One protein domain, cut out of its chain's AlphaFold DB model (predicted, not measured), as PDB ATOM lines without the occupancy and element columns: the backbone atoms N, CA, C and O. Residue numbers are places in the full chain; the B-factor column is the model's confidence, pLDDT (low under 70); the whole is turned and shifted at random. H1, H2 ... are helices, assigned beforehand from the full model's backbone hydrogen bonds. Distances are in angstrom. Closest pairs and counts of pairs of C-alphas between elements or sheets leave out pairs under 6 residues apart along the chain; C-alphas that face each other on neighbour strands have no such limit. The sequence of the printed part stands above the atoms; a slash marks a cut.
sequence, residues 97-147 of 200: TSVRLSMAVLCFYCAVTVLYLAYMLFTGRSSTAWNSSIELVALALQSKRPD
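Overview. This is residues 97 to 147 of the 200 residues of an uncharacterized protein of Alternaria tenuissima (UniProt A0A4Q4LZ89). Two helices make a wide, open V: the long H1 forms one arm, the shorter H2 with residues 143 to 147 forms the other, and residues 124 to 128 make the turn between them. The arms stand free of each other over most of their lengths, with no core between them. The printed part has 51 residues with two named helices, H1 then H2, no named strand, and is all helix. It is extended, with a radius of gyration of the C-alphas of 18.7 A and spans of 64 by 28 by 9 A.

Along the chain. H1, residues 97 to 123, begins at C-alpha 97 (-62.234, 5.032, -38.131) and is 38.3 A long from first to last C-alpha. H2, residues 129 to 142, is 19.9 A long and ends at C-alpha 142 (-37.833, -21.469, 0.867).

Arrangement. H1 and H2 are apart, though a tight link of 5 residues joins them. In both helices every O i to N i+4 pair is within hydrogen-bond range.

Size, cuts and confidence. The C-alphas of Thr 97 and Asp 147, the two farthest apart, are 64.2 A from each other. The printed part has no cut. The mean pLDDT of the printed part is 72.5, and residues 123 to 135 and 138 to 147 are under 70.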
ATOM      1  N   THR A  97     -63.405   4.169 -38.379       75.50
ATOM      2  CA  THR A  97     -62.234   5.032 -38.131       75.50
ATOM      3  C   THR A  97     -61.737   4.940 -36.687       75.50
ATOM      4  O   THR A  97     -60.531   4.924 -36.452       75.50
ATOM      5  N   SER A  98     -62.658   4.779 -35.731       80.81
ATOM      6  CA  SER A  98     -62.344   4.561 -34.317       80.81
ATOM      7  C   SER A  98     -61.521   3.287 -34.081       80.81
ATOM      8  O   SER A  98     -60.518   3.349 -33.380       80.81
ATOM      9  N   VAL A  99     -61.859   2.166 -34.733       81.69
ATOM     10  CA  VAL A  99     -61.131   0.889 -34.575       81.69
ATOM     11  C   VAL A  99     -59.701   1.010 -35.097       81.69
ATOM     12  O   VAL A  99     -58.761   0.574 -34.436       81.69
ATOM     13  N   ARG A 100     -59.516   1.673 -36.247       80.38
ATOM     14  CA  ARG A 100     -58.179   1.924 -36.807       80.38
ATOM     15  C   ARG A 100     -57.336   2.805 -35.892       80.38
ATOM     16  O   ARG A 100     -56.156   2.524 -35.707       80.38
ATOM     17  N   LEU A 101     -57.935   3.846 -35.313       86.00
ATOM     18  CA  LEU A 101     -57.241   4.746 -34.397       86.00
ATOM     19  C   LEU A 101     -56.860   4.025 -33.102       86.00
ATOM     20  O   LEU A 101     -55.706   4.103 -32.689       86.00
ATOM     21  N   SER A 102     -57.777   3.266 -32.500       86.75
ATOM     22  CA  SER A 102     -57.488   2.470 -31.303       86.75
ATOM     23  C   SER A 102     -56.380   1.451 -31.555       86.75
ATOM     24  O   SER A 102     -55.461   1.345 -30.747       86.75
ATOM     25  N   MET A 103     -56.415   0.751 -32.691       86.06
ATOM     26  CA  MET A 103     -55.377  -0.214 -33.052       86.06
ATOM     27  C   MET A 103     -54.024   0.466 -33.286       86.06
ATOM     28  O   MET A 103     -53.010  -0.019 -32.798       86.06
ATOM     29  N   ALA A 104     -54.004   1.624 -33.952       90.19
ATOM     30  CA  ALA A 104     -52.786   2.404 -34.151       90.19
ATOM     31  C   ALA A 104     -52.183   2.884 -32.822       90.19
ATOM     32  O   ALA A 104     -50.981   2.738 -32.613       90.19
ATOM     33  N   VAL A 105     -53.008   3.403 -31.906       93.56
ATOM     34  CA  VAL A 105     -52.564   3.836 -30.571       93.56
ATOM     35  C   VAL A 105     -52.032   2.653 -29.764       93.56
ATOM     36  O   VAL A 105     -50.977   2.768 -29.142       93.56
ATOM     37  N   LEU A 106     -52.709   1.503 -29.808       93.31
ATOM     38  CA  LEU A 106     -52.279   0.299 -29.099       93.31
ATOM     39  C   LEU A 106     -50.952  -0.240 -29.653       93.31
ATOM     40  O   LEU A 106     -50.045  -0.565 -28.887       93.31
ATOM     41  N   CYS A 107     -50.809  -0.284 -30.980       91.75
ATOM     42  CA  CYS A 107     -49.564  -0.664 -31.641       91.75
ATOM     43  C   CYS A 107     -48.431   0.312 -31.316       91.75
ATOM     44  O   CYS A 107     -47.317  -0.125 -31.039       91.75
ATOM     45  N   PHE A 108     -48.706   1.618 -31.308       95.44
ATOM     46  CA  PHE A 108     -47.721   2.633 -30.949       95.44
ATOM     47  C   PHE A 108     -47.270   2.485 -29.494       95.44
ATOM     48  O   PHE A 108     -46.071   2.460 -29.226       95.44
ATOM     49  N   TYR A 109     -48.214   2.315 -28.566       93.75
ATOM     50  CA  TYR A 109     -47.908   2.063 -27.161       93.75
ATOM     51  C   TYR A 109     -47.040   0.812 -27.003       93.75
ATOM     52  O   TYR A 109     -45.981   0.881 -26.388       93.75
ATOM     53  N   CYS A 110     -47.422  -0.297 -27.641       93.81
ATOM     54  CA  CYS A 110     -46.647  -1.534 -27.618       93.81
ATOM     55  C   CYS A 110     -45.226  -1.334 -28.172       93.81
ATOM     56  O   CYS A 110     -44.262  -1.765 -27.543       93.81
ATOM     57  N   ALA A 111     -45.076  -0.628 -29.295       94.25
ATOM     58  CA  ALA A 111     -43.772  -0.338 -29.883       94.25
ATOM     59  C   ALA A 111     -42.892   0.506 -28.949       94.25
ATOM     60  O   ALA A 111     -41.721   0.179 -28.755       94.25
ATOM     61  N   VAL A 112     -43.452   1.547 -28.325       93.44
ATOM     62  CA  VAL A 112     -42.740   2.376 -27.341       93.44
ATOM     63  C   VAL A 112     -42.346   1.549 -26.119       93.44
ATOM     64  O   VAL A 112     -41.208   1.647 -25.666       93.44
ATOM     65  N   THR A 113     -43.237   0.696 -25.610       90.50
ATOM     66  CA  THR A 113     -42.940  -0.196 -24.483       90.50
ATOM     67  C   THR A 113     -41.822  -1.173 -24.825       90.50
ATOM     68  O   THR A 113     -40.891  -1.305 -24.038       90.50
ATOM     69  N   VAL A 114     -41.862  -1.821 -25.992       91.19
ATOM     70  CA  VAL A 114     -40.813  -2.753 -26.436       91.19
ATOM     71  C   VAL A 114     -39.488  -2.028 -26.636       91.19
ATOM     72  O   VAL A 114     -38.455  -2.531 -26.204       91.19
ATOM     73  N   LEU A 115     -39.502  -0.837 -27.235       89.88
ATOM     74  CA  LEU A 115     -38.303  -0.025 -27.414       89.88
ATOM     75  C   LEU A 115     -37.715   0.407 -26.067       89.88
ATOM     76  O   LEU A 115     -36.507   0.324 -25.878       89.88
ATOM     77  N   TYR A 116     -38.556   0.813 -25.115       83.00
ATOM     78  CA  TYR A 116     -38.132   1.148 -23.757       83.00
ATOM     79  C   TYR A 116     -37.568  -0.073 -23.021       83.00
ATOM     80  O   TYR A 116     -36.536   0.027 -22.360       83.00
ATOM     81  N   LEU A 117     -38.199  -1.239 -23.179       81.62
ATOM     82  CA  LEU A 117     -37.729  -2.496 -22.604       81.62
ATOM     83  C   LEU A 117     -36.377  -2.899 -23.205       81.62
ATOM     84  O   LEU A 117     -35.446  -3.211 -22.472       81.62
ATOM     85  N   ALA A 118     -36.232  -2.813 -24.527       83.62
ATOM     86  CA  ALA A 118     -34.976  -3.069 -25.220       83.62
ATOM     87  C   ALA A 118     -33.894  -2.071 -24.791       83.62
ATOM     88  O   ALA A 118     -32.783  -2.475 -24.464       83.62
ATOM     89  N   TYR A 119     -34.220  -0.780 -24.716       80.44
ATOM     90  CA  TYR A 119     -33.309   0.256 -24.236       80.44
ATOM     91  C   TYR A 119     -32.852  -0.009 -22.796       80.44
ATOM     92  O   TYR A 119     -31.666   0.134 -22.498       80.44
ATOM     93  N   MET A 120     -33.756  -0.449 -21.914       71.94
ATOM     94  CA  MET A 120     -33.426  -0.857 -20.546       71.94
ATOM     95  C   MET A 120     -32.464  -2.056 -20.537       71.94
ATOM     96  O   MET A 120     -31.469  -2.029 -19.809       71.94
ATOM     97  N   LEU A 121     -32.724  -3.069 -21.372       72.94
ATOM     98  CA  LEU A 121     -31.883  -4.262 -21.498       72.94
ATOM     99  C   LEU A 121     -30.477  -3.922 -22.018       72.94
ATOM    100  O   LEU A 121     -29.492  -4.368 -21.437       72.94
ATOM    101  N   PHE A 122     -30.367  -3.090 -23.059       71.38
ATOM    102  CA  PHE A 122     -29.076  -2.677 -23.625       71.38
ATOM    103  C   PHE A 122     -28.294  -1.726 -22.711       71.38
ATOM    104  O   PHE A 122     -27.073  -1.826 -22.627       71.38
ATOM    105  N   THR A 123     -28.976  -0.823 -22.001       67.31
ATOM    106  CA  THR A 123     -28.330   0.123 -21.069       67.31
ATOM    107  C   THR A 123     -27.858  -0.565 -19.779       67.31
ATOM    108  O   THR A 123     -27.171   0.048 -18.964       67.31
ATOM    109  N   GLY A 124     -28.212  -1.837 -19.558       54.41
ATOM    110  CA  GLY A 124     -27.721  -2.615 -18.416       54.41
ATOM    111  C   GLY A 124     -28.207  -2.108 -17.055       54.41
ATOM    112  O   GLY A 124     -27.734  -2.559 -16.016       54.41
ATOM    113  N   ARG A 125     -29.186  -1.197 -17.028       51.50
ATOM    114  CA  ARG A 125     -29.925  -0.836 -15.816       51.50
ATOM    115  C   ARG A 125     -31.124  -1.766 -15.712       51.50
ATOM    116  O   ARG A 125     -32.264  -1.342 -15.877       51.50
ATOM    117  N   SER A 126     -30.848  -3.043 -15.446       51.84
ATOM    118  CA  SER A 126     -31.855  -3.970 -14.931       51.84
ATOM    119  C   SER A 126     -32.206  -3.500 -13.516       51.84
ATOM    120  O   SER A 126     -31.666  -3.971 -12.518       51.84
ATOM    121  N   SER A 127     -33.004  -2.432 -13.446       46.97
ATOM    122  CA  SER A 127     -33.502  -1.860 -12.203       46.97
ATOM    123  C   SER A 127     -34.267  -2.953 -11.480       46.97
ATOM    124  O   SER A 127     -35.301  -3.380 -11.983       46.97
ATOM    125  N   THR A 128     -33.705  -3.417 -10.363       52.16
ATOM    126  CA  THR A 128     -34.303  -3.849  -9.078       52.16
ATOM    127  C   THR A 128     -35.687  -4.528  -9.038       52.16
ATOM    128  O   THR A 128     -35.889  -5.403  -8.204       52.16
ATOM    129  N   ALA A 129     -36.639  -4.210  -9.913       55.91
ATOM    130  CA  ALA A 129     -37.971  -4.802 -10.005       55.91
ATOM    131  C   ALA A 129     -37.970  -6.272 -10.476       55.91
ATOM    132  O   ALA A 129     -38.707  -7.096  -9.930       55.91
ATOM    133  N   TRP A 130     -37.124  -6.635 -11.449       55.69
ATOM    134  CA  TRP A 130     -36.993  -8.037 -11.885       55.69
ATOM    135  C   TRP A 130     -36.222  -8.893 -10.876       55.69
ATOM    136  O   TRP A 130     -36.551 -10.061 -10.692       55.69
ATOM    137  N   ASN A 131     -35.259  -8.294 -10.168       56.75
ATOM    138  CA  ASN A 131     -34.565  -8.938  -9.055       56.75
ATOM    139  C   ASN A 131     -35.538  -9.227  -7.896       56.75
ATOM    140  O   ASN A 131     -35.626 -10.364  -7.452       56.75
ATOM    141  N   SER A 132     -36.372  -8.251  -7.517       59.72
ATOM    142  CA  SER A 132     -37.391  -8.410  -6.469       59.72
ATOM    143  C   SER A 132     -38.427  -9.500  -6.784       59.72
ATOM    144  O   SER A 132     -38.824 -10.258  -5.902       59.72
ATOM    145  N   SER A 133     -38.835  -9.635  -8.050       64.94
ATOM    146  CA  SER A 133     -39.768 -10.695  -8.461       64.94
ATOM    147  C   SER A 133     -39.137 -12.090  -8.338       64.94
ATOM    148  O   SER A 133     -39.794 -13.022  -7.876       64.94
ATOM    149  N   ILE A 134     -37.856 -12.238  -8.702       64.88
ATOM    150  CA  ILE A 134     -37.100 -13.491  -8.530       64.88
ATOM    151  C   ILE A 134     -36.845 -13.793  -7.042       64.88
ATOM    152  O   ILE A 134     -36.945 -14.949  -6.635       64.88
ATOM    153  N   GLU A 135     -36.571 -12.774  -6.225       62.56
ATOM    154  CA  GLU A 135     -36.376 -12.898  -4.774       62.56
ATOM    155  C   GLU A 135     -37.648 -13.380  -4.073       62.56
ATOM    156  O   GLU A 135     -37.583 -14.265  -3.221       62.56
ATOM    157  N   LEU A 136     -38.817 -12.872  -4.469       71.25
ATOM    158  CA  LEU A 136     -40.106 -13.308  -3.924       71.25
ATOM    159  C   LEU A 136     -40.390 -14.778  -4.281       71.25
ATOM    160  O   LEU A 136     -40.855 -15.543  -3.439       71.25
ATOM    161  N   VAL A 137     -40.034 -15.208  -5.495       70.06
ATOM    162  CA  VAL A 137     -40.110 -16.621  -5.906       70.06
ATOM    163  C   VAL A 137     -39.114 -17.489  -5.126       70.06
ATOM    164  O   VAL A 137     -39.474 -18.584  -4.694       70.06
ATOM    165  N   ALA A 138     -37.889 -17.012  -4.887       66.06
ATOM    166  CA  ALA A 138     -36.896 -17.715  -4.074       66.06
ATOM    167  C   ALA A 138     -37.347 -17.858  -2.607       66.06
ATOM    168  O   ALA A 138     -37.242 -18.942  -2.028       66.06
ATOM    169  N   LEU A 139     -37.933 -16.806  -2.030       64.00
ATOM    170  CA  LEU A 139     -38.562 -16.836  -0.707       64.00
ATOM    171  C   LEU A 139     -39.745 -17.807  -0.663       64.00
ATOM    172  O   LEU A 139     -39.869 -18.583   0.284       64.00
ATOM    173  N   ALA A 140     -40.587 -17.819  -1.698       67.81
ATOM    174  CA  ALA A 140     -41.700 -18.758  -1.796       67.81
ATOM    175  C   ALA A 140     -41.211 -20.216  -1.862       67.81
ATOM    176  O   ALA A 140     -41.783 -21.084  -1.202       67.81
ATOM    177  N   LEU A 141     -40.118 -20.486  -2.582       62.94
ATOM    178  CA  LEU A 141     -39.474 -21.804  -2.608       62.94
ATOM    179  C   LEU A 141     -38.902 -22.197  -1.236       62.94
ATOM    180  O   LEU A 141     -38.987 -23.361  -0.847       62.94
ATOM    181  N   GLN A 142     -38.371 -21.235  -0.477       61.22
ATOM    182  CA  GLN A 142     -37.833 -21.469   0.867       61.22
ATOM    183  C   GLN A 142     -38.912 -21.519   1.967       61.22
ATOM    184  O   GLN A 142     -38.634 -21.964   3.082       61.22
ATOM    185  N   SER A 143     -40.154 -21.118   1.668       56.81
ATOM    186  CA  SER A 143     -41.273 -21.104   2.623       56.81
ATOM    187  C   SER A 143     -41.705 -22.499   3.087       56.81
ATOM    188  O   SER A 143     -42.421 -22.611   4.082       56.81
ATOM    189  N   LYS A 144     -41.290 -23.572   2.404       53.12
ATOM    190  CA  LYS A 144     -41.551 -24.945   2.847       53.12
ATOM    191  C   LYS A 144     -40.315 -25.501   3.551       53.12
ATOM    192  O   LYS A 144     -39.511 -26.220   2.962       53.12
ATOM    193  N   ARG A 145     -40.145 -25.129   4.820       49.16
ATOM    194  CA  ARG A 145     -39.050 -25.613   5.668       49.16
ATOM    195  C   ARG A 145     -39.484 -26.885   6.413       49.16
ATOM    196  O   ARG A 145     -40.537 -26.854   7.040       49.16
ATOM    197  N   PRO A 146     -38.734 -27.997   6.345       46.62
ATOM    198  CA  PRO A 146     -38.990 -29.178   7.166       46.62
ATOM    199  C   PRO A 146     -38.445 -28.992   8.596       46.62
ATOM    200  O   PRO A 146     -37.311 -28.550   8.778       46.62
ATOM    201  N   ASP A 147     -39.244 -29.378   9.595       50.66
ATOM    202  CA  ASP A 147     -39.080 -29.104  11.040       50.66
ATOM    203  C   ASP A 147     -37.834 -29.709  11.729       50.66
ATOM    204  O   ASP A 147     -37.704 -29.637  12.948       50.66
TER     205      ASP A 147